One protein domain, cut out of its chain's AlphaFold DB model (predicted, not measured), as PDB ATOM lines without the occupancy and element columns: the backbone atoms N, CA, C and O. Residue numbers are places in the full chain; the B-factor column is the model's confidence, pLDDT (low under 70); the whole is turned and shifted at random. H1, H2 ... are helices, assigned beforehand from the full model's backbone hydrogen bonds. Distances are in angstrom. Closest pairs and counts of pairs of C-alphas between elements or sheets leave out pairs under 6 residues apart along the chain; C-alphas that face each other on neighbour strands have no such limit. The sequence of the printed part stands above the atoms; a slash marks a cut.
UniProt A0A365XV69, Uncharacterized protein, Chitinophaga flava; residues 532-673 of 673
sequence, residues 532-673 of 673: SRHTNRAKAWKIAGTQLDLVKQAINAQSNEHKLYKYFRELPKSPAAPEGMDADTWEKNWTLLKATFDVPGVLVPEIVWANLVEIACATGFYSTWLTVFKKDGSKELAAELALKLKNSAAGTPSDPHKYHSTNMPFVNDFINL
ATOM      1  N   SER A 532      14.899 -32.103-119.308       67.81
ATOM      2  CA  SER A 532      13.939 -33.066-118.753       67.81
ATOM      3  C   SER A 532      14.169 -34.499-119.247       67.81
ATOM      4  O   SER A 532      14.070 -35.436-118.456       67.81
ATOM      5  N   ARG A 533      14.548 -34.706-120.517       73.81
ATOM      6  CA  ARG A 533      14.869 -36.048-121.043       73.81
ATOM      7  C   ARG A 533      16.114 -36.646-120.395       73.81
ATOM      8  O   ARG A 533      16.094 -37.828-120.054       73.81
ATOM      9  N   HIS A 534      17.173 -35.858-120.210       71.56
ATOM     10  CA  HIS A 534      18.383 -36.319-119.522       71.56
ATOM     11  C   HIS A 534      18.092 -36.662-118.060       71.56
ATOM     12  O   HIS A 534      18.456 -37.745-117.599       71.56
ATOM     13  N   THR A 535      17.344 -35.797-117.375       76.19
ATOM     14  CA  THR A 535      16.908 -36.021-115.994       76.19
ATOM     15  C   THR A 535      16.045 -37.280-115.865       76.19
ATOM     16  O   THR A 535      16.282 -38.115-114.992       76.19
ATOM     17  N   ASN A 536      15.077 -37.479-116.761       80.56
ATOM     18  CA  ASN A 536      14.194 -38.646-116.732       80.56
ATOM     19  C   ASN A 536      14.934 -39.943-117.086       80.56
ATOM     20  O   ASN A 536      14.690 -40.975-116.460       80.56
ATOM     21  N   ARG A 537      15.908 -39.892-118.003       81.81
ATOM     22  CA  ARG A 537      16.778 -41.036-118.306       81.81
ATOM     23  C   ARG A 537      17.672 -41.403-117.120       81.81
ATOM     24  O   ARG A 537      17.829 -42.585-116.829       81.81
ATOM     25  N   ALA A 538      18.216 -40.414-116.409       80.62
ATOM     26  CA  ALA A 538      19.002 -40.639-115.194       80.62
ATOM     27  C   ALA A 538      18.153 -41.257-114.067       80.62
ATOM     28  O   ALA A 538      18.601 -42.182-113.388       80.62
ATOM     29  N   LYS A 539      16.898 -40.811-113.907       83.69
ATOM     30  CA  LYS A 539      15.939 -41.430-112.978       83.69
ATOM     31  C   LYS A 539      15.636 -42.879-113.358       83.69
ATOM     32  O   LYS A 539      15.753 -43.754-112.505       83.69
ATOM     33  N   ALA A 540      15.317 -43.142-114.627       84.44
ATOM     34  CA  ALA A 540      15.065 -44.496-115.120       84.44
ATOM     35  C   ALA A 540      16.277 -45.416-114.907       84.44
ATOM     36  O   ALA A 540      16.105 -46.554-114.490       84.44
ATOM     37  N   TRP A 541      17.499 -44.909-115.104       91.56
ATOM     38  CA  TRP A 541      18.733 -45.645-114.817       91.56
ATOM     39  C   TRP A 541      18.832 -46.061-113.344       91.56
ATOM     40  O   TRP A 541      19.099 -47.223-113.045       91.56
ATOM     41  N   LYS A 542      18.597 -45.127-112.413       88.31
ATOM     42  CA  LYS A 542      18.660 -45.404-110.968       88.31
ATOM     43  C   LYS A 542      17.596 -46.418-110.533       88.31
ATOM     44  O   LYS A 542      17.894 -47.327-109.760       88.31
ATOM     45  N   ILE A 543      16.373 -46.270-111.046       87.12
ATOM     46  CA  ILE A 543      15.264 -47.191-110.768       87.12
ATOM     47  C   ILE A 543      15.596 -48.586-111.309       87.12
ATOM     48  O   ILE A 543      15.505 -49.554-110.560       87.12
ATOM     49  N   ALA A 544      16.060 -48.684-112.560       88.38
ATOM     50  CA  ALA A 544      16.439 -49.954-113.172       88.38
ATOM     51  C   ALA A 544      17.545 -50.677-112.391       88.38
ATOM     52  O   ALA A 544      17.460 -51.887-112.211       88.38
ATOM     53  N   GLY A 545      18.547 -49.945-111.883       88.94
ATOM     54  CA  GLY A 545      19.611 -50.531-111.058       88.94
ATOM     55  C   GLY A 545      19.076 -51.112-109.750       88.94
ATOM     56  O   GLY A 545      19.356 -52.255-109.421       88.94
ATOM     57  N   THR A 546      18.210 -50.363-109.065       88.44
ATOM     58  CA  THR A 546      17.591 -50.820-107.807       88.44
ATOM     59  C   THR A 546      16.733 -52.073-108.021       88.44
ATOM     60  O   THR A 546      16.763 -53.001-107.220       88.44
ATOM     61  N   GLN A 547      15.969 -52.123-109.116       88.38
ATOM     62  CA  GLN A 547      15.125 -53.280-109.434       88.38
ATOM     63  C   GLN A 547      15.946 -54.509-109.844       88.38
ATOM     64  O   GLN A 547      15.584 -55.630-109.496       88.38
ATOM     65  N   LEU A 548      17.073 -54.313-110.534       88.94
ATOM     66  CA  LEU A 548      18.004 -55.394-110.853       88.94
ATOM     67  C   LEU A 548      18.581 -56.041-109.588       88.94
ATOM     68  O   LEU A 548      18.618 -57.267-109.498       88.94
ATOM     69  N   ASP A 549      18.954 -55.236-108.590       86.25
ATOM     70  CA  ASP A 549      19.433 -55.744-107.301       86.25
ATOM     71  C   ASP A 549      18.364 -56.587-106.587       86.25
ATOM     72  O   ASP A 549      18.677 -57.652-106.051       86.25
ATOM     73  N   LEU A 550      17.093 -56.169-106.633       82.19
ATOM     74  CA  LEU A 550      15.975 -56.934-106.063       82.19
ATOM     75  C   LEU A 550      15.751 -58.267-106.786       82.19
ATOM     76  O   LEU A 550      15.569 -59.294-106.133       82.19
ATOM     77  N   VAL A 551      15.813 -58.282-108.121       82.44
ATOM     78  CA  VAL A 551      15.720 -59.524-108.908       82.44
ATOM     79  C   VAL A 551      16.864 -60.472-108.550       82.44
ATOM     80  O   VAL A 551      16.631 -61.655-108.311       82.44
ATOM     81  N   LYS A 552      18.095 -59.962-108.436       84.81
ATOM     82  CA  LYS A 552      19.256 -60.762-108.020       84.81
ATOM     83  C   LYS A 552      19.095 -61.330-106.611       84.81
ATOM     84  O   LYS A 552      19.416 -62.495-106.388       84.81
ATOM     85  N   GLN A 553      18.583 -60.540-105.669       82.19
ATOM     86  CA  GLN A 553      18.289 -61.008-104.313       82.19
ATOM     87  C   GLN A 553      17.231 -62.113-104.315       82.19
ATOM     88  O   GLN A 553      17.434 -63.133-103.661       82.19
ATOM     89  N   ALA A 554      16.158 -61.957-105.096       78.00
ATOM     90  CA  ALA A 554      15.120 -62.973-105.229       78.00
ATOM     91  C   ALA A 554      15.667 -64.276-105.840       78.00
ATOM     92  O   ALA A 554      15.398 -65.355-105.319       78.00
ATOM     93  N   ILE A 555      16.487 -64.191-106.893       79.50
ATOM     94  CA  ILE A 555      17.133 -65.363-107.513       79.50
ATOM     95  C   ILE A 555      18.071 -66.060-106.525       79.50
ATOM     96  O   ILE A 555      18.072 -67.287-106.422       79.50
ATOM     97  N   ASN A 556      18.855 -65.293-105.765       79.19
ATOM     98  CA  ASN A 556      19.737 -65.848-104.743       79.19
ATOM     99  C   ASN A 556      18.946 -66.520-103.610       79.19
ATOM    100  O   ASN A 556      19.336 -67.598-103.160       79.19
ATOM    101  N   ALA A 557      17.830 -65.925-103.177       74.19
ATOM    102  CA  ALA A 557      16.928 -66.519-102.195       74.19
ATOM    103  C   ALA A 557      16.349 -67.845-102.709       74.19
ATOM    104  O   ALA A 557      16.485 -68.864-102.034       74.19
ATOM    105  N   GLN A 558      15.851 -67.873-103.949       74.88
ATOM    106  CA  GLN A 558      15.342 -69.090-104.581       74.88
ATOM    107  C   GLN A 558      16.433 -70.161-104.735       74.88
ATOM    108  O   GLN A 558      16.181 -71.344-104.523       74.88
ATOM    109  N   SER A 559      17.672 -69.779-105.068       73.69
ATOM    110  CA  SER A 559      18.799 -70.719-105.133       73.69
ATOM    111  C   SER A 559      19.095 -71.350-103.769       73.69
ATOM    112  O   SER A 559      19.379 -72.545-103.689       73.69
ATOM    113  N   ASN A 560      19.003 -70.572-102.690       71.06
ATOM    114  CA  ASN A 560      19.201 -71.071-101.330       71.06
ATOM    115  C   ASN A 560      18.048 -71.974-100.878       71.06
ATOM    116  O   ASN A 560      18.303 -73.038-100.317       71.06
ATOM    117  N   GLU A 561      16.806 -71.613-101.194       70.81
ATOM    118  CA  GLU A 561      15.639 -72.473-100.981       70.81
ATOM    119  C   GLU A 561      15.750 -73.773-101.777       70.81
ATOM    120  O   GLU A 561      15.499 -74.842-101.235       70.81
ATOM    121  N   HIS A 562      16.219 -73.723-103.026       68.38
ATOM    122  CA  HIS A 562      16.435 -74.916-103.840       68.38
ATOM    123  C   HIS A 562      17.553 -75.810-103.282       68.38
ATOM    124  O   HIS A 562      17.441 -77.034-103.320       68.38
ATOM    125  N   LYS A 563      18.625 -75.228-102.727       72.06
ATOM    126  CA  LYS A 563      19.676 -75.988-102.028       72.06
ATOM    127  C   LYS A 563      19.133 -76.669-100.772       72.06
ATOM    128  O   LYS A 563      19.461 -77.830-100.544       72.06
ATOM    129  N   LEU A 564      18.292 -75.981 -99.997       67.31
ATOM    130  CA  LEU A 564      17.609 -76.558 -98.835       67.31
ATOM    131  C   LEU A 564      16.636 -77.659 -99.263       67.31
ATOM    132  O   LEU A 564      16.697 -78.758 -98.727       67.31
ATOM    133  N   TYR A 565      15.817 -77.415-100.288       70.06
ATOM    134  CA  TYR A 565      14.918 -78.406-100.876       70.06
ATOM    135  C   TYR A 565      15.676 -79.666-101.297       70.06
ATOM    136  O   TYR A 565      15.326 -80.774-100.895       70.06
ATOM    137  N   LYS A 566      16.763 -79.502-102.063       72.62
ATOM    138  CA  LYS A 566      17.620 -80.607-102.497       72.62
ATOM    139  C   LYS A 566      18.200 -81.365-101.301       72.62
ATOM    140  O   LYS A 566      18.115 -82.586-101.272       72.62
ATOM    141  N   TYR A 567      18.712 -80.649-100.298       74.50
ATOM    142  CA  TYR A 567      19.234 -81.237 -99.064       74.50
ATOM    143  C   TYR A 567      18.176 -82.073 -98.320       74.50
ATOM    144  O   TYR A 567      18.437 -83.220 -97.968       74.50
ATOM    145  N   PHE A 568      16.962 -81.547 -98.129       70.81
ATOM    146  CA  PHE A 568      15.884 -82.254 -97.427       70.81
ATOM    147  C   PHE A 568      15.305 -83.427 -98.226       70.81
ATOM    148  O   PHE A 568      14.931 -84.447 -97.640       70.81
ATOM    149  N   ARG A 569      15.264 -83.317 -99.559       73.31
ATOM    150  CA  ARG A 569      14.809 -84.386-100.455       73.31
ATOM    151  C   ARG A 569      15.801 -85.544-100.524       73.31
ATOM    152  O   ARG A 569      15.384 -86.699-100.550       73.31
ATOM    153  N   GLU A 570      17.099 -85.248-100.555       79.56
ATOM    154  CA  GLU A 570      18.156 -86.259-100.670       79.56
ATOM    155  C   GLU A 570      18.408 -87.026 -99.364       79.56
ATOM    156  O   GLU A 570      19.096 -88.041 -99.400       79.56
ATOM    157  N   LEU A 571      17.823 -86.615 -98.229       78.94
ATOM    158  CA  LEU A 571      17.883 -87.370 -96.975       78.94
ATOM    159  C   LEU A 571      16.920 -88.577 -97.013       78.94
ATOM    160  O   LEU A 571      15.696 -88.402 -96.880       78.94
ATOM    161  N   PRO A 572      17.438 -89.818 -97.146       64.31
ATOM    162  CA  PRO A 572      16.616 -91.006 -97.372       64.31
ATOM    163  C   PRO A 572      15.840 -91.444 -96.122       64.31
ATOM    164  O   PRO A 572      14.888 -92.211 -96.234       64.31
ATOM    165  N   LYS A 573      16.232 -90.967 -94.933       82.56
ATOM    166  CA  LYS A 573      15.583 -91.230 -93.641       82.56
ATOM    167  C   LYS A 573      15.571 -89.961 -92.792       82.56
ATOM    168  O   LYS A 573      16.411 -89.083 -92.994       82.56
ATOM    169  N   SER A 574      14.615 -89.871 -91.872       82.94
ATOM    170  CA  SER A 574      14.610 -88.846 -90.829       82.94
ATOM    171  C   SER A 574      15.893 -88.921 -89.986       82.94
ATOM    172  O   SER A 574      16.380 -90.031 -89.734       82.94
ATOM    173  N   PRO A 575      16.485 -87.784 -89.575       86.94
ATOM    174  CA  PRO A 575      17.568 -87.767 -88.596       86.94
ATOM    175  C   PRO A 575      17.139 -88.415 -87.272       86.94
ATOM    176  O   PRO A 575      15.948 -88.587 -87.019       86.94
ATOM    177  N   ALA A 576      18.094 -88.729 -86.395       90.06
ATOM    178  CA  ALA A 576      17.758 -89.108 -85.022       90.06
ATOM    179  C   ALA A 576      16.971 -87.976 -84.337       90.06
ATOM    180  O   ALA A 576      17.288 -86.799 -84.534       90.06
ATOM    181  N   ALA A 577      15.962 -88.342 -83.544       87.69
ATOM    182  CA  ALA A 577      15.165 -87.373 -82.804       87.69
ATOM    183  C   ALA A 577      16.060 -86.557 -81.847       87.69
ATOM    184  O   ALA A 577      16.963 -87.131 -81.227       87.69
ATOM    185  N   PRO A 578      15.836 -85.236 -81.717       80.19
ATOM    186  CA  PRO A 578      16.531 -84.414 -80.734       80.19
ATOM    187  C   PRO A 578      16.328 -84.942 -79.310       80.19
ATOM    188  O   PRO A 578      15.277 -85.495 -78.983       80.19
ATOM    189  N   GLU A 579      17.317 -84.730 -78.442       82.06
ATOM    190  CA  GLU A 579      17.244 -85.140 -77.038       82.06
ATOM    191  C   GLU A 579      16.015 -84.504 -76.355       82.06
ATOM    192  O   GLU A 579      15.827 -83.288 -76.389       82.06
ATOM    193  N   GLY A 580      15.141 -85.340 -75.784       86.81
ATOM    194  CA  GLY A 580      13.885 -84.905 -75.161       86.81
ATOM    195  C   GLY A 580      12.656 -84.861 -76.081       86.81
ATOM    196  O   GLY A 580      11.569 -84.562 -75.591       86.81
ATOM    197  N   MET A 581      12.783 -85.187 -77.373       83.62
ATOM    198  CA  MET A 581      11.647 -85.358 -78.288       83.62
ATOM    199  C   MET A 581      11.418 -86.844 -78.578       83.62
ATOM    200  O   MET A 581      12.358 -87.572 -78.894       83.62
ATOM    201  N   ASP A 582      10.172 -87.310 -78.474       94.12
ATOM    202  CA  ASP A 582       9.849 -88.694 -78.810       94.12
ATOM    203  C   ASP A 582       9.959 -88.938 -80.327       94.12
ATOM    204  O   ASP A 582       9.739 -88.042 -81.149       94.12
ATOM    205  N   ALA A 583      10.339 -90.164 -80.693       89.56
ATOM    206  CA  ALA A 583      10.644 -90.525 -82.073       89.56
ATOM    207  C   ALA A 583       9.434 -90.387 -83.013       89.56
ATOM    208  O   ALA A 583       9.613 -90.011 -84.171       89.56
ATOM    209  N   ASP A 584       8.217 -90.625 -82.518       90.12
ATOM    210  CA  ASP A 584       6.992 -90.569 -83.321       90.12
ATOM    211  C   ASP A 584       6.588 -89.119 -83.619       90.12
ATOM    212  O   ASP A 584       6.253 -88.777 -84.758       90.12
ATOM    213  N   THR A 585       6.680 -88.231 -82.626       87.94
ATOM    214  CA  THR A 585       6.493 -86.785 -82.806       87.94
ATOM    215  C   THR A 585       7.540 -86.214 -83.754       87.94
ATOM    216  O   THR A 585       7.203 -85.402 -84.620       87.94
ATOM    217  N   TRP A 586       8.798 -86.651 -83.640       90.31
ATOM    218  CA  TRP A 586       9.856 -86.234 -84.558       90.31
ATOM    219  C   TRP A 586       9.589 -86.701 -85.993       90.31
ATOM    220  O   TRP A 586       9.645 -85.882 -86.907       90.31
ATOM    221  N   GLU A 587       9.222 -87.966 -86.205       89.38
ATOM    222  CA  GLU A 587       8.917 -88.494 -87.541       89.38
ATOM    223  C   GLU A 587       7.708 -87.787 -88.172       89.38
ATOM    224  O   GLU A 587       7.722 -87.444 -89.358       89.38
ATOM    225  N   LYS A 588       6.681 -87.485 -87.369       88.56
ATOM    226  CA  LYS A 588       5.512 -86.712 -87.807       88.56
ATOM    227  C   LYS A 588       5.890 -85.286 -88.215       88.56
ATOM    228  O   LYS A 588       5.464 -84.823 -89.274       88.56
ATOM    229  N   ASN A 589       6.703 -84.602 -87.410       80.25
ATOM    230  CA  ASN A 589       7.178 -83.248 -87.705       80.25
ATOM    231  C   ASN A 589       8.103 -83.227 -88.927       80.25
ATOM    232  O   ASN A 589       7.990 -82.337 -89.766       80.25
ATOM    233  N   TRP A 590       8.974 -84.227 -89.065       83.12
ATOM    234  CA  TRP A 590       9.853 -84.397 -90.219       83.12
ATOM    235  C   TRP A 590       9.067 -84.647 -91.511       83.12
ATOM    236  O   TRP A 590       9.361 -84.047 -92.545       83.12
ATOM    237  N   THR A 591       8.024 -85.477 -91.446       84.81
ATOM    238  CA  THR A 591       7.109 -85.725 -92.570       84.81
ATOM    239  C   THR A 591       6.374 -84.449 -92.975       84.81
ATOM    240  O   THR A 591       6.297 -84.138 -94.164       84.81
ATOM    241  N   LEU A 592       5.882 -83.672 -92.004       79.00
ATOM    242  CA  LEU A 592       5.235 -82.386 -92.266       79.00
ATOM    243  C   LEU A 592       6.218 -81.389 -92.900       79.00
ATOM    244  O   LEU A 592       5.891 -80.747 -93.895       79.00
ATOM    245  N   LEU A 593       7.447 -81.315 -92.381       76.38
ATOM    246  CA  LEU A 593       8.509 -80.466 -92.917       76.38
ATOM    247  C   LEU A 593       8.826 -80.827 -94.376       76.38
ATOM    248  O   LEU A 593       8.807 -79.946 -95.232       76.38
ATOM    249  N   LYS A 594       9.019 -82.118 -94.689       77.69
ATOM    250  CA  LYS A 594       9.204 -82.602 -96.071       77.69
ATOM    251  C   LYS A 594       8.029 -82.229 -96.979       77.69
ATOM    252  O   LYS A 594       8.260 -81.723 -98.072       77.69
ATOM    253  N   ALA A 595       6.791 -82.391 -96.508       76.94
ATOM    254  CA  ALA A 595       5.600 -82.005 -97.267       76.94
ATOM    255  C   ALA A 595       5.526 -80.490 -97.533       76.94
ATOM    256  O   ALA A 595       5.046 -80.075 -98.584       76.94
ATOM    257  N   THR A 596       6.038 -79.663 -96.613       65.25
ATOM    258  CA  THR A 596       6.107 -78.199 -96.792       65.25
ATOM    259  C   THR A 596       7.095 -77.804 -97.894       65.25
ATOM    260  O   THR A 596       6.913 -76.790 -98.559       65.25
ATOM    261  N   PHE A 597       8.130 -78.619 -98.101       63.22
ATOM    262  CA  PHE A 597       9.154 -78.407 -99.119       63.22
ATOM    263  C   PHE A 597       8.786 -79.020-100.480       63.22
ATOM    264  O   PHE A 597       9.273 -78.537-101.495       63.22
ATOM    265  N   ASP A 598       7.895 -80.016-100.537       60.34
ATOM    266  CA  ASP A 598       7.454 -80.686-101.776       60.34
ATOM    267  C   ASP A 598       6.519 -79.863-102.680       60.34
ATOM    268  O   ASP A 598       6.033 -80.374-103.689       60.34
ATOM    269  N   VAL A 599       6.312 -78.576-102.384       58.91
ATOM    270  CA  VAL A 599       5.742 -77.609-103.333       58.91
ATOM    271  C   VAL A 599       6.908 -77.002-104.128       58.91
ATOM    272  O   VAL A 599       7.612 -76.140-103.602       58.91
ATOM    273  N   PRO A 600       7.182 -77.446-105.373       44.91
ATOM    274  CA  PRO A 600       8.358 -77.002-106.108       44.91
ATOM    275  C   PRO A 600       8.267 -75.507-106.395       44.91
ATOM    276  O   PRO A 600       7.224 -75.006-106.816       44.91
ATOM    277  N   GLY A 601       9.394 -74.823-106.202       55.19
ATOM    278  CA  GLY A 601       9.535 -73.391-106.395       55.19
ATOM    279  C   GLY A 601       9.023 -72.913-107.751       55.19
ATOM    280  O   GLY A 601       9.648 -73.103-108.790       55.19
ATOM    281  N   VAL A 602       7.918 -72.191-107.696       46.66
ATOM    282  CA  VAL A 602       7.577 -71.110-108.609       46.66
ATOM    283  C   VAL A 602       7.530 -69.898-107.699       46.66
ATOM    284  O   VAL A 602       6.945 -70.008-106.632       46.66
ATOM    285  N   LEU A 603       8.135 -68.785-108.101       48.59
ATOM    286  CA  LEU A 603       8.240 -67.509-107.379       48.59
ATOM    287  C   LEU A 603       9.674 -67.150-106.915       48.59
ATOM    288  O   LEU A 603       9.891 -66.768-105.775       48.59
ATOM    289  N   VAL A 604      10.622 -67.008-107.850       50.47
ATOM    290  CA  VAL A 604      11.049 -65.605-108.026       50.47
ATOM    291  C   VAL A 604       9.810 -64.943-108.601       50.47
ATOM    292  O   VAL A 604       9.431 -65.331-109.710       50.47
ATOM    293  N   PRO A 605       9.067 -64.137-107.818       66.12
ATOM    294  CA  PRO A 605       7.647 -63.999-108.058       66.12
ATOM    295  C   PRO A 605       7.400 -63.554-109.488       66.12
ATOM    296  O   PRO A 605       7.982 -62.564-109.926       66.12
ATOM    297  N   GLU A 606       6.524 -64.235-110.224       73.88
ATOM    298  CA  GLU A 606       5.957 -63.648-111.442       73.88
ATOM    299  C   GLU A 606       5.484 -62.215-111.160       73.88
ATOM    300  O   GLU A 606       5.589 -61.365-112.027       73.88
ATOM    301  N   ILE A 607       5.112 -61.933-109.906       72.00
ATOM    302  CA  ILE A 607       4.880 -60.614-109.314       72.00
ATOM    303  C   ILE A 607       6.101 -59.676-109.408       72.00
ATOM    304  O   ILE A 607       5.937 -58.538-109.821       72.00
ATOM    305  N   VAL A 608       7.325 -60.100-109.068       79.12
ATOM    306  CA  VAL A 608       8.543 -59.271-109.194       79.12
ATOM    307  C   VAL A 608       8.805 -58.950-110.658       79.12
ATOM    308  O   VAL A 608       9.054 -57.796-110.994       79.12
ATOM    309  N   TRP A 609       8.682 -59.936-111.548       86.94
ATOM    310  CA  TRP A 609       8.825 -59.702-112.984       86.94
ATOM    311  C   TRP A 609       7.698 -58.841-113.566       86.94
ATOM    312  O   TRP A 609       7.972 -57.979-114.397       86.94
ATOM    313  N   ALA A 610       6.455 -59.038-113.130       84.44
ATOM    314  CA  ALA A 610       5.298 -58.251-113.546       84.44
ATOM    315  C   ALA A 610       5.436 -56.798-113.086       84.44
ATOM    316  O   ALA A 610       5.311 -55.892-113.908       84.44
ATOM    317  N   ASN A 611       5.813 -56.579-111.824       82.69
ATOM    318  CA  ASN A 611       6.119 -55.258-111.281       82.69
ATOM    319  C   ASN A 611       7.260 -54.605-112.061       82.69
ATOM    320  O   ASN A 611       7.189 -53.432-112.411       82.69
ATOM    321  N   LEU A 612       8.313 -55.359-112.377       88.12
ATOM    322  CA  LEU A 612       9.455 -54.827-113.107       88.12
ATOM    323  C   LEU A 612       9.082 -54.405-114.533       88.12
ATOM    324  O   LEU A 612       9.483 -53.330-114.980       88.12
ATOM    325  N   VAL A 613       8.281 -55.216-115.229       89.25
ATOM    326  CA  VAL A 613       7.720 -54.886-116.546       89.25
ATOM    327  C   VAL A 613       6.823 -53.658-116.455       89.25
ATOM    328  O   VAL A 613       6.961 -52.753-117.275       89.25
ATOM    329  N   GLU A 614       5.957 -53.570-115.446       86.19
ATOM    330  CA  GLU A 614       5.068 -52.427-115.247       86.19
ATOM    331  C   GLU A 614       5.851 -51.131-114.995       86.19
ATOM    332  O   GLU A 614       5.581 -50.117-115.637       86.19
ATOM    333  N   ILE A 615       6.885 -51.166-114.148       84.50
ATOM    334  CA  ILE A 615       7.744 -50.007-113.858       84.50
ATOM    335  C   ILE A 615       8.572 -49.615-115.096       84.50
ATOM    336  O   ILE A 615       8.722 -48.427-115.413       84.50
ATOM    337  N   ALA A 616       9.102 -50.590-115.837       86.94
ATOM    338  CA  ALA A 616       9.815 -50.332-117.085       86.94
ATOM    339  C   ALA A 616       8.892 -49.682-118.132       86.94
ATOM    340  O   ALA A 616       9.275 -48.685-118.752       86.94
ATOM    341  N   CYS A 617       7.656 -50.175-118.254       82.69
ATOM    342  CA  CYS A 617       6.618 -49.599-119.107       82.69
ATOM    343  C   CYS A 617       6.225 -48.184-118.679       82.69
ATOM    344  O   CYS A 617       6.147 -47.281-119.509       82.69
ATOM    345  N   ALA A 618       6.043 -47.971-117.378       79.12
ATOM    346  CA  ALA A 618       5.700 -46.684-116.793       79.12
ATOM    347  C   ALA A 618       6.772 -45.614-117.029       79.12
ATOM    348  O   ALA A 618       6.444 -44.459-117.283       79.12
ATOM    349  N   THR A 619       8.055 -45.981-116.953       81.19
ATOM    350  CA  THR A 619       9.162 -45.025-117.129       81.19
ATOM    351  C   THR A 619       9.461 -44.700-118.595       81.19
ATOM    352  O   THR A 619      10.032 -43.647-118.865       81.19
ATOM    353  N   GLY A 620       9.093 -45.565-119.549       81.56
ATOM    354  CA  GLY A 620       9.185 -45.289-120.990       81.56
ATOM    355  C   GLY A 620      10.605 -45.256-121.584       81.56
ATOM    356  O   GLY A 620      10.779 -44.816-122.722       81.56
ATOM    357  N   PHE A 621      11.634 -45.717-120.856       85.31
ATOM    358  CA  PHE A 621      13.042 -45.740-121.302       85.31
ATOM    359  C   PHE A 621      13.616 -47.164-121.394       85.31
ATOM    360  O   PHE A 621      14.677 -47.443-120.834       85.31
ATOM    361  N   TYR A 622      12.962 -48.082-122.108       86.44
ATOM    362  CA  TYR A 622      13.343 -49.507-122.144       86.44
ATOM    363  C   TYR A 622      14.807 -49.773-122.526       86.44
ATOM    364  O   TYR A 622      15.448 -50.641-121.942       86.44
ATOM    365  N   SER A 623      15.385 -48.988-123.443       84.19
ATOM    366  CA  SER A 623      16.809 -49.110-123.799       84.19
ATOM    367  C   SER A 623      17.734 -48.851-122.606       84.19
ATOM    368  O   SER A 623      18.793 -49.463-122.503       84.19
ATOM    369  N   THR A 624      17.327 -47.985-121.675       89.69
ATOM    370  CA  THR A 624      18.054 -47.724-120.427       89.69
ATOM    371  C   THR A 624      17.955 -48.918-119.482       89.69
ATOM    372  O   THR A 624      18.984 -49.349-118.974       89.69
ATOM    373  N   TRP A 625      16.770 -49.512-119.329       91.81
ATOM    374  CA  TRP A 625      16.574 -50.732-118.535       91.81
ATOM    375  C   TRP A 625      17.413 -51.902-119.055       91.81
ATOM    376  O   TRP A 625      18.199 -52.477-118.306       91.81
ATOM    377  N   LEU A 626      17.341 -52.183-120.359       92.12
ATOM    378  CA  LEU A 626      18.143 -53.233-120.993       92.12
ATOM    379  C   LEU A 626      19.649 -52.954-120.887       92.12
ATOM    380  O   LEU A 626      20.431 -53.875-120.676       92.12
ATOM    381  N   THR A 627      20.070 -51.687-120.983       91.75
ATOM    382  CA  THR A 627      21.485 -51.313-120.805       91.75
ATOM    383  C   THR A 627      21.960 -51.563-119.377       91.75
ATOM    384  O   THR A 627      23.069 -52.060-119.196       91.75
ATOM    385  N   VAL A 628      21.144 -51.239-118.370       93.12
ATOM    386  CA  VAL A 628      21.475 -51.479-116.959       93.12
ATOM    387  C   VAL A 628      21.624 -52.977-116.693       93.12
ATOM    388  O   VAL A 628      22.669 -53.398-116.203       93.12
ATOM    389  N   PHE A 629      20.649 -53.781-117.126       91.38
ATOM    390  CA  PHE A 629      20.680 -55.240-116.981       91.38
ATOM    391  C   PHE A 629      21.874 -55.872-117.714       91.38
ATOM    392  O   PHE A 629      22.540 -56.762-117.187       91.38
ATOM    393  N   LYS A 630      22.216 -55.358-118.903       89.06
ATOM    394  CA  LYS A 630      23.380 -55.811-119.677       89.06
ATOM    395  C   LYS A 630      24.714 -55.440-119.024       89.06
ATOM    396  O   LYS A 630      25.640 -56.250-119.037       89.06
ATOM    397  N   LYS A 631      24.851 -54.209-118.514       89.38
ATOM    398  CA  LYS A 631      26.120 -53.683-117.971       89.38
ATOM    399  C   LYS A 631      26.563 -54.440-116.722       89.38
ATOM    400  O   LYS A 631      27.756 -54.582-116.488       89.38
ATOM    401  N   ASP A 632      25.606 -54.956-115.968       84.31
ATOM    402  CA  ASP A 632      25.822 -55.691-114.726       84.31
ATOM    403  C   ASP A 632      26.159 -57.186-114.943       84.31
ATOM    404  O   ASP A 632      25.968 -58.034-114.068       84.31
ATOM    405  N   GLY A 633      26.603 -57.536-116.157       77.69
ATOM    406  CA  GLY A 633      27.045 -58.882-116.530       77.69
ATOM    407  C   GLY A 633      25.928 -59.921-116.667       77.69
ATOM    408  O   GLY A 633      26.224 -61.075-116.954       77.69
ATOM    409  N   SER A 634      24.661 -59.532-116.500       83.19
ATOM    410  CA  SER A 634      23.512 -60.446-116.455       83.19
ATOM    411  C   SER A 634      22.797 -60.507-117.808       83.19
ATOM    412  O   SER A 634      21.678 -60.010-117.961       83.19
ATOM    413  N   LYS A 635      23.459 -61.077-118.824       86.50
ATOM    414  CA  LYS A 635      22.909 -61.159-120.192       86.50
ATOM    415  C   LYS A 635      21.571 -61.901-120.226       86.50
ATOM    416  O   LYS A 635      20.663 -61.484-120.936       86.50
ATOM    417  N   GLU A 636      21.441 -62.936-119.409       86.31
ATOM    418  CA  GLU A 636      20.261 -63.789-119.296       86.31
ATOM    419  C   GLU A 636      19.070 -63.001-118.735       86.31
ATOM    420  O   GLU A 636      17.984 -63.028-119.309       86.31
ATOM    421  N   LEU A 637      19.285 -62.203-117.680       87.94
ATOM    422  CA  LEU A 637      18.240 -61.345-117.103       87.94
ATOM    423  C   LEU A 637      17.817 -60.233-118.060       87.94
ATOM    424  O   LEU A 637      16.643 -59.872-118.120       87.94
ATOM    425  N   ALA A 638      18.766 -59.682-118.817       89.31
ATOM    426  CA  ALA A 638      18.460 -58.694-119.838       89.31
ATOM    427  C   ALA A 638      17.605 -59.299-120.969       89.31
ATOM    428  O   ALA A 638      16.675 -58.645-121.442       89.31
ATOM    429  N   ALA A 639      17.882 -60.546-121.369       88.00
ATOM    430  CA  ALA A 639      17.118 -61.260-122.394       88.00
ATOM    431  C   ALA A 639      15.708 -61.612-121.904       88.00
ATOM    432  O   ALA A 639      14.729 -61.390-122.619       88.00
ATOM    433  N   GLU A 640      15.586 -62.071-120.657       90.62
ATOM    434  CA  GLU A 640      14.294 -62.340-120.032       90.62
ATOM    435  C   GLU A 640      13.442 -61.065-119.918       90.62
ATOM    436  O   GLU A 640      12.265 -61.066-120.289       90.62
ATOM    437  N   LEU A 641      14.044 -59.948-119.494       91.25
ATOM    438  CA  LEU A 641      13.372 -58.650-119.460       91.25
ATOM    439  C   LEU A 641      12.903 -58.217-120.857       91.25
ATOM    440  O   LEU A 641      11.757 -57.793-121.018       91.25
ATOM    441  N   ALA A 642      13.757 -58.346-121.875       90.75
ATOM    442  CA  ALA A 642      13.407 -58.013-123.255       90.75
ATOM    443  C   ALA A 642      12.204 -58.833-123.753       90.75
ATOM    444  O   ALA A 642      11.275 -58.273-124.343       90.75
ATOM    445  N   LEU A 643      12.182 -60.138-123.466       89.31
ATOM    446  CA  LEU A 643      11.084 -61.027-123.836       89.31
ATOM    447  C   LEU A 643       9.775 -60.649-123.128       89.31
ATOM    448  O   LEU A 643       8.730 -60.553-123.773       89.31
ATOM    449  N   LYS A 644       9.816 -60.380-121.818       90.81
ATOM    450  CA  LYS A 644       8.620 -60.000-121.050       90.81
ATOM    451  C   LYS A 644       8.065 -58.637-121.476       90.81
ATOM    452  O   LYS A 644       6.850 -58.496-121.613       90.81
ATOM    453  N   LEU A 645       8.932 -57.667-121.771       87.06
ATOM    454  CA  LEU A 645       8.532 -56.374-122.341       87.06
ATOM    455  C   LEU A 645       7.872 -56.536-123.714       87.06
ATOM    456  O   LEU A 645       6.829 -55.936-123.968       87.06
ATOM    457  N   LYS A 646       8.435 -57.387-124.583       86.00
ATOM    458  CA  LYS A 646       7.850 -57.706-125.894       86.00
ATOM    459  C   LYS A 646       6.460 -58.331-125.757       86.00
ATOM    460  O   LYS A 646       5.535 -57.907-126.448       86.00
ATOM    461  N   ASN A 647       6.299 -59.290-124.847       87.31
ATOM    462  CA  ASN A 647       5.012 -59.942-124.592       87.31
ATOM    463  C   ASN A 647       3.976 -58.957-124.029       87.31
ATOM    464  O   ASN A 647       2.830 -58.952-124.473       87.31
ATOM    465  N   SER A 648       4.386 -58.071-123.114       84.25
ATOM    466  CA  SER A 648       3.513 -57.021-122.579       84.25
ATOM    467  C   SER A 648       3.074 -56.025-123.655       84.25
ATOM    468  O   SER A 648       1.923 -55.591-123.644       84.25
ATOM    469  N   ALA A 649       3.957 -55.669-124.593       78.06
ATOM    470  CA  ALA A 649       3.630 -54.753-125.684       78.06
ATOM    471  C   ALA A 649       2.644 -55.373-126.691       78.06
ATOM    472  O   ALA A 649       1.745 -54.683-127.175       78.06
ATOM    473  N   ALA A 650       2.764 -56.677-126.964       76.44
ATOM    474  CA  ALA A 650       1.863 -57.403-127.860       76.44
ATOM    475  C   ALA A 650       0.409 -57.473-127.343       76.44
ATOM    476  O   ALA A 650      -0.521 -57.549-128.144       76.44
ATOM    477  N   GLY A 651       0.202 -57.406-126.021       73.00
ATOM    478  CA  GLY A 651      -1.120 -57.448-125.383       73.00
ATOM    479  C   GLY A 651      -1.947 -56.157-125.485       73.00
ATOM    480  O   GLY A 651      -3.130 -56.170-125.149       73.00
ATOM    481  N   THR A 652      -1.372 -55.049-125.967       63.38
ATOM    482  CA  THR A 652      -2.071 -53.756-126.130       63.38
ATOM    483  C   THR A 652      -1.927 -53.199-127.555       63.38
ATOM    484  O   THR A 652      -1.203 -52.223-127.753       63.38
ATOM    485  N   PRO A 653      -2.609 -53.777-128.567       54.91
ATOM    486  CA  PRO A 653      -2.431 -53.401-129.976       54.91
ATOM    487  C   PRO A 653      -2.973 -52.008-130.335       54.91
ATOM    488  O   PRO A 653      -2.622 -51.457-131.375       54.91
ATOM    489  N   SER A 654      -3.859 -51.451-129.505       49.59
ATOM    490  CA  SER A 654      -4.619 -50.227-129.788       49.59
ATOM    491  C   SER A 654      -3.878 -48.918-129.495       49.59
ATOM    492  O   SER A 654      -4.383 -47.859-129.857       49.59
ATOM    493  N   ASP A 655      -2.694 -48.969-128.880       54.84
ATOM    494  CA  ASP A 655      -1.866 -47.785-128.619       54.84
ATOM    495  C   ASP A 655      -0.407 -48.026-129.055       54.84
ATOM    496  O   ASP A 655       0.471 -48.296-128.227       54.84
ATOM    497  N   PRO A 656      -0.120 -47.942-130.369       45.16
ATOM    498  CA  PRO A 656       1.239 -48.080-130.891       45.16
ATOM    499  C   PRO A 656       2.182 -46.973-130.382       45.16
ATOM    500  O   PRO A 656       3.396 -47.184-130.315       45.16
ATOM    501  N   HIS A 657       1.644 -45.824-129.947       48.34
ATOM    502  CA  HIS A 657       2.416 -44.683-129.452       48.34
ATOM    503  C   HIS A 657       2.941 -44.866-128.024       48.34
ATOM    504  O   HIS A 657       3.979 -44.281-127.696       48.34
ATOM    505  N   LYS A 658       2.318 -45.733-127.214       57.53
ATOM    506  CA  LYS A 658       2.772 -46.080-125.853       57.53
ATOM    507  C   LYS A 658       4.217 -46.597-125.799       57.53
ATOM    508  O   LYS A 658       4.865 -46.514-124.757       57.53
ATOM    509  N   TYR A 659       4.750 -47.081-126.925       56.06
ATOM    510  CA  TYR A 659       6.073 -47.701-127.008       56.06
ATOM    511  C   TYR A 659       7.022 -47.025-128.020       56.06
ATOM    512  O   TYR A 659       8.086 -47.566-128.305       56.06
ATOM    513  N   HIS A 660       6.719 -45.847-128.578       44.00
ATOM    514  CA  HIS A 660       7.533 -45.257-129.664       44.00
ATOM    515  C   HIS A 660       8.861 -44.585-129.254       44.00
ATOM    516  O   HIS A 660       9.640 -44.204-130.126       44.00
ATOM    517  N   SER A 661       9.199 -44.482-127.964       47.00
ATOM    518  CA  SER A 661      10.588 -44.200-127.538       47.00
ATOM    519  C   SER A 661      11.484 -45.445-127.587       47.00
ATOM    520  O   SER A 661      12.705 -45.351-127.431       47.00
ATOM    521  N   THR A 662      10.889 -46.617-127.807       49.31
ATOM    522  CA  THR A 662      11.593 -47.880-127.970       49.31
ATOM    523  C   THR A 662      12.009 -48.013-129.418       49.31
ATOM    524  O   THR A 662      11.178 -48.111-130.319       49.31
ATOM    525  N   ASN A 663      13.312 -48.082-129.650       54.06
ATOM    526  CA  ASN A 663      13.815 -48.689-130.865       54.06
ATOM    527  C   ASN A 663      13.435 -50.184-130.783       54.06
ATOM    528  O   ASN A 663      14.192 -50.983-130.255       54.06
ATOM    529  N   MET A 664      12.217 -50.571-131.177       55.03
ATOM    530  CA  MET A 664      11.805 -51.983-131.231       55.03
ATOM    531  C   MET A 664      12.763 -52.847-132.069       55.03
ATOM    532  O   MET A 664      12.976 -53.995-131.683       55.03
ATOM    533  N   PRO A 665      13.417 -52.316-133.127       58.91
ATOM    534  CA  PRO A 665      14.589 -52.954-133.715       58.91
ATOM    535  C   PRO A 665      15.663 -53.303-132.680       58.91
ATOM    536  O   PRO A 665      16.045 -54.452-132.623       58.91
ATOM    537  N   PHE A 666      16.032 -52.410-131.755       60.97
ATOM    538  CA  PHE A 666      16.984 -52.711-130.671       60.97
ATOM    539  C   PHE A 666      16.518 -53.840-129.737       60.97
ATOM    540  O   PHE A 666      17.343 -54.625-129.289       60.97
ATOM    541  N   VAL A 667      15.218 -53.945-129.430       57.53
ATOM    542  CA  VAL A 667      14.683 -55.050-128.605       57.53
ATOM    543  C   VAL A 667      14.689 -56.367-129.384       57.53
ATOM    544  O   VAL A 667      15.043 -57.401-128.833       57.53
ATOM    545  N   ASN A 668      14.337 -56.342-130.670       61.19
ATOM    546  CA  ASN A 668      14.391 -57.526-131.526       61.19
ATOM    547  C   ASN A 668      15.838 -57.952-131.819       61.19
ATOM    548  O   ASN A 668      16.127 -59.138-131.746       61.19
ATOM    549  N   ASP A 669      16.751 -57.011-132.055       66.62
ATOM    550  CA  ASP A 669      18.195 -57.240-132.170       66.62
ATOM    551  C   ASP A 669      18.747 -57.848-130.876       66.62
ATOM    552  O   ASP A 669      19.616 -58.706-130.926       66.62
ATOM    553  N   PHE A 670      18.218 -57.443-129.716       62.78
ATOM    554  CA  PHE A 670      18.582 -58.014-128.419       62.78
ATOM    555  C   PHE A 670      18.070 -59.445-128.227       62.78
ATOM    556  O   PHE A 670      18.758 -60.249-127.620       62.78
ATOM    557  N   ILE A 671      16.867 -59.757-128.713       60.12
ATOM    558  CA  ILE A 671      16.274 -61.104-128.634       60.12
ATOM    559  C   ILE A 671      16.917 -62.063-129.650       60.12
ATOM    560  O   ILE A 671      16.924 -63.271-129.431       60.12
ATOM    561  N   ASN A 672      17.435 -61.535-130.761       60.34
ATOM    562  CA  ASN A 672      18.084 -62.306-131.822       60.34
ATOM    563  C   ASN A 672      19.600 -62.524-131.594       60.34
ATOM    564  O   ASN A 672      20.231 -63.202-132.405       60.34
ATOM    565  N   LEU A 673      20.173 -61.936-130.535       51.44
ATOM    566  CA  LEU A 673      21.552 -62.121-130.051       51.44
ATOM    567  C   LEU A 673      21.574 -63.094-128.872       51.44
ATOM    568  O   LEU A 673      22.583 -63.829-128.765       51.44
TER     569      LEU A 673
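What this domain is: This is residues 532 to 673 of the 673 residues of an uncharacterized protein of Chitinophaga flava (UniProt A0A365XV69). One long helix, H1, makes most of the length of a rod; at one end of it H2 folds back in a helical hairpin that touches H1 with a short part alone, and over its first half H3, H4, H5 and H7 form a head. There H3 runs beside H1, H4 and H5 cross over this pair, and H7 packs on H5; residues 650 to 657 stick out. The printed part has 142 residues with seven named helices, H1 to H7 in order, and no named strand: all helix. It is only just loose, close to extended, with a radius of gyration of the C-alphas of 21.7 A and spans of 68 by 29 by 26 A.

Where its parts are: H1, residues 532 to 570, begins at C-alpha (13.939, -33.066, -118.753) and is 56.3 A long. H2 is 583 to 597, 21.0 A; H3 606 to 619, 19.7 A; H4 622 to 631; H5 635 to 650, 22.7 A; H6 656 to 659; H7 664 to 671, ending at C-alpha (16.274, -61.104, -128.634).

How they stand to each other: H1 touches H4 at a steep tilt of 53 degrees, closest C-alphas Ala 544 and Trp 625, 5.4 A. H1 touches H3 at a shallow tilt of 7 degrees, opposite ways, Ala 540 to Thr 619, 6.3 A. H5 touches H7, Ala 642 to Val 667, 6.2 A. H6 touches no helix. Every O i to N i+4 pair is within hydrogen-bond range in H1 to H5 and H7; H6 is too short for one.

The domain as a whole: The C-alphas farthest apart, Ser 532 and Asp 582, are 68.6 A apart. The printed part has no cut. The link H1 to H2 is long. In the printed part 36 residues are under 70 in pLDDT, among them residues 596 to 605 and 652 to 673.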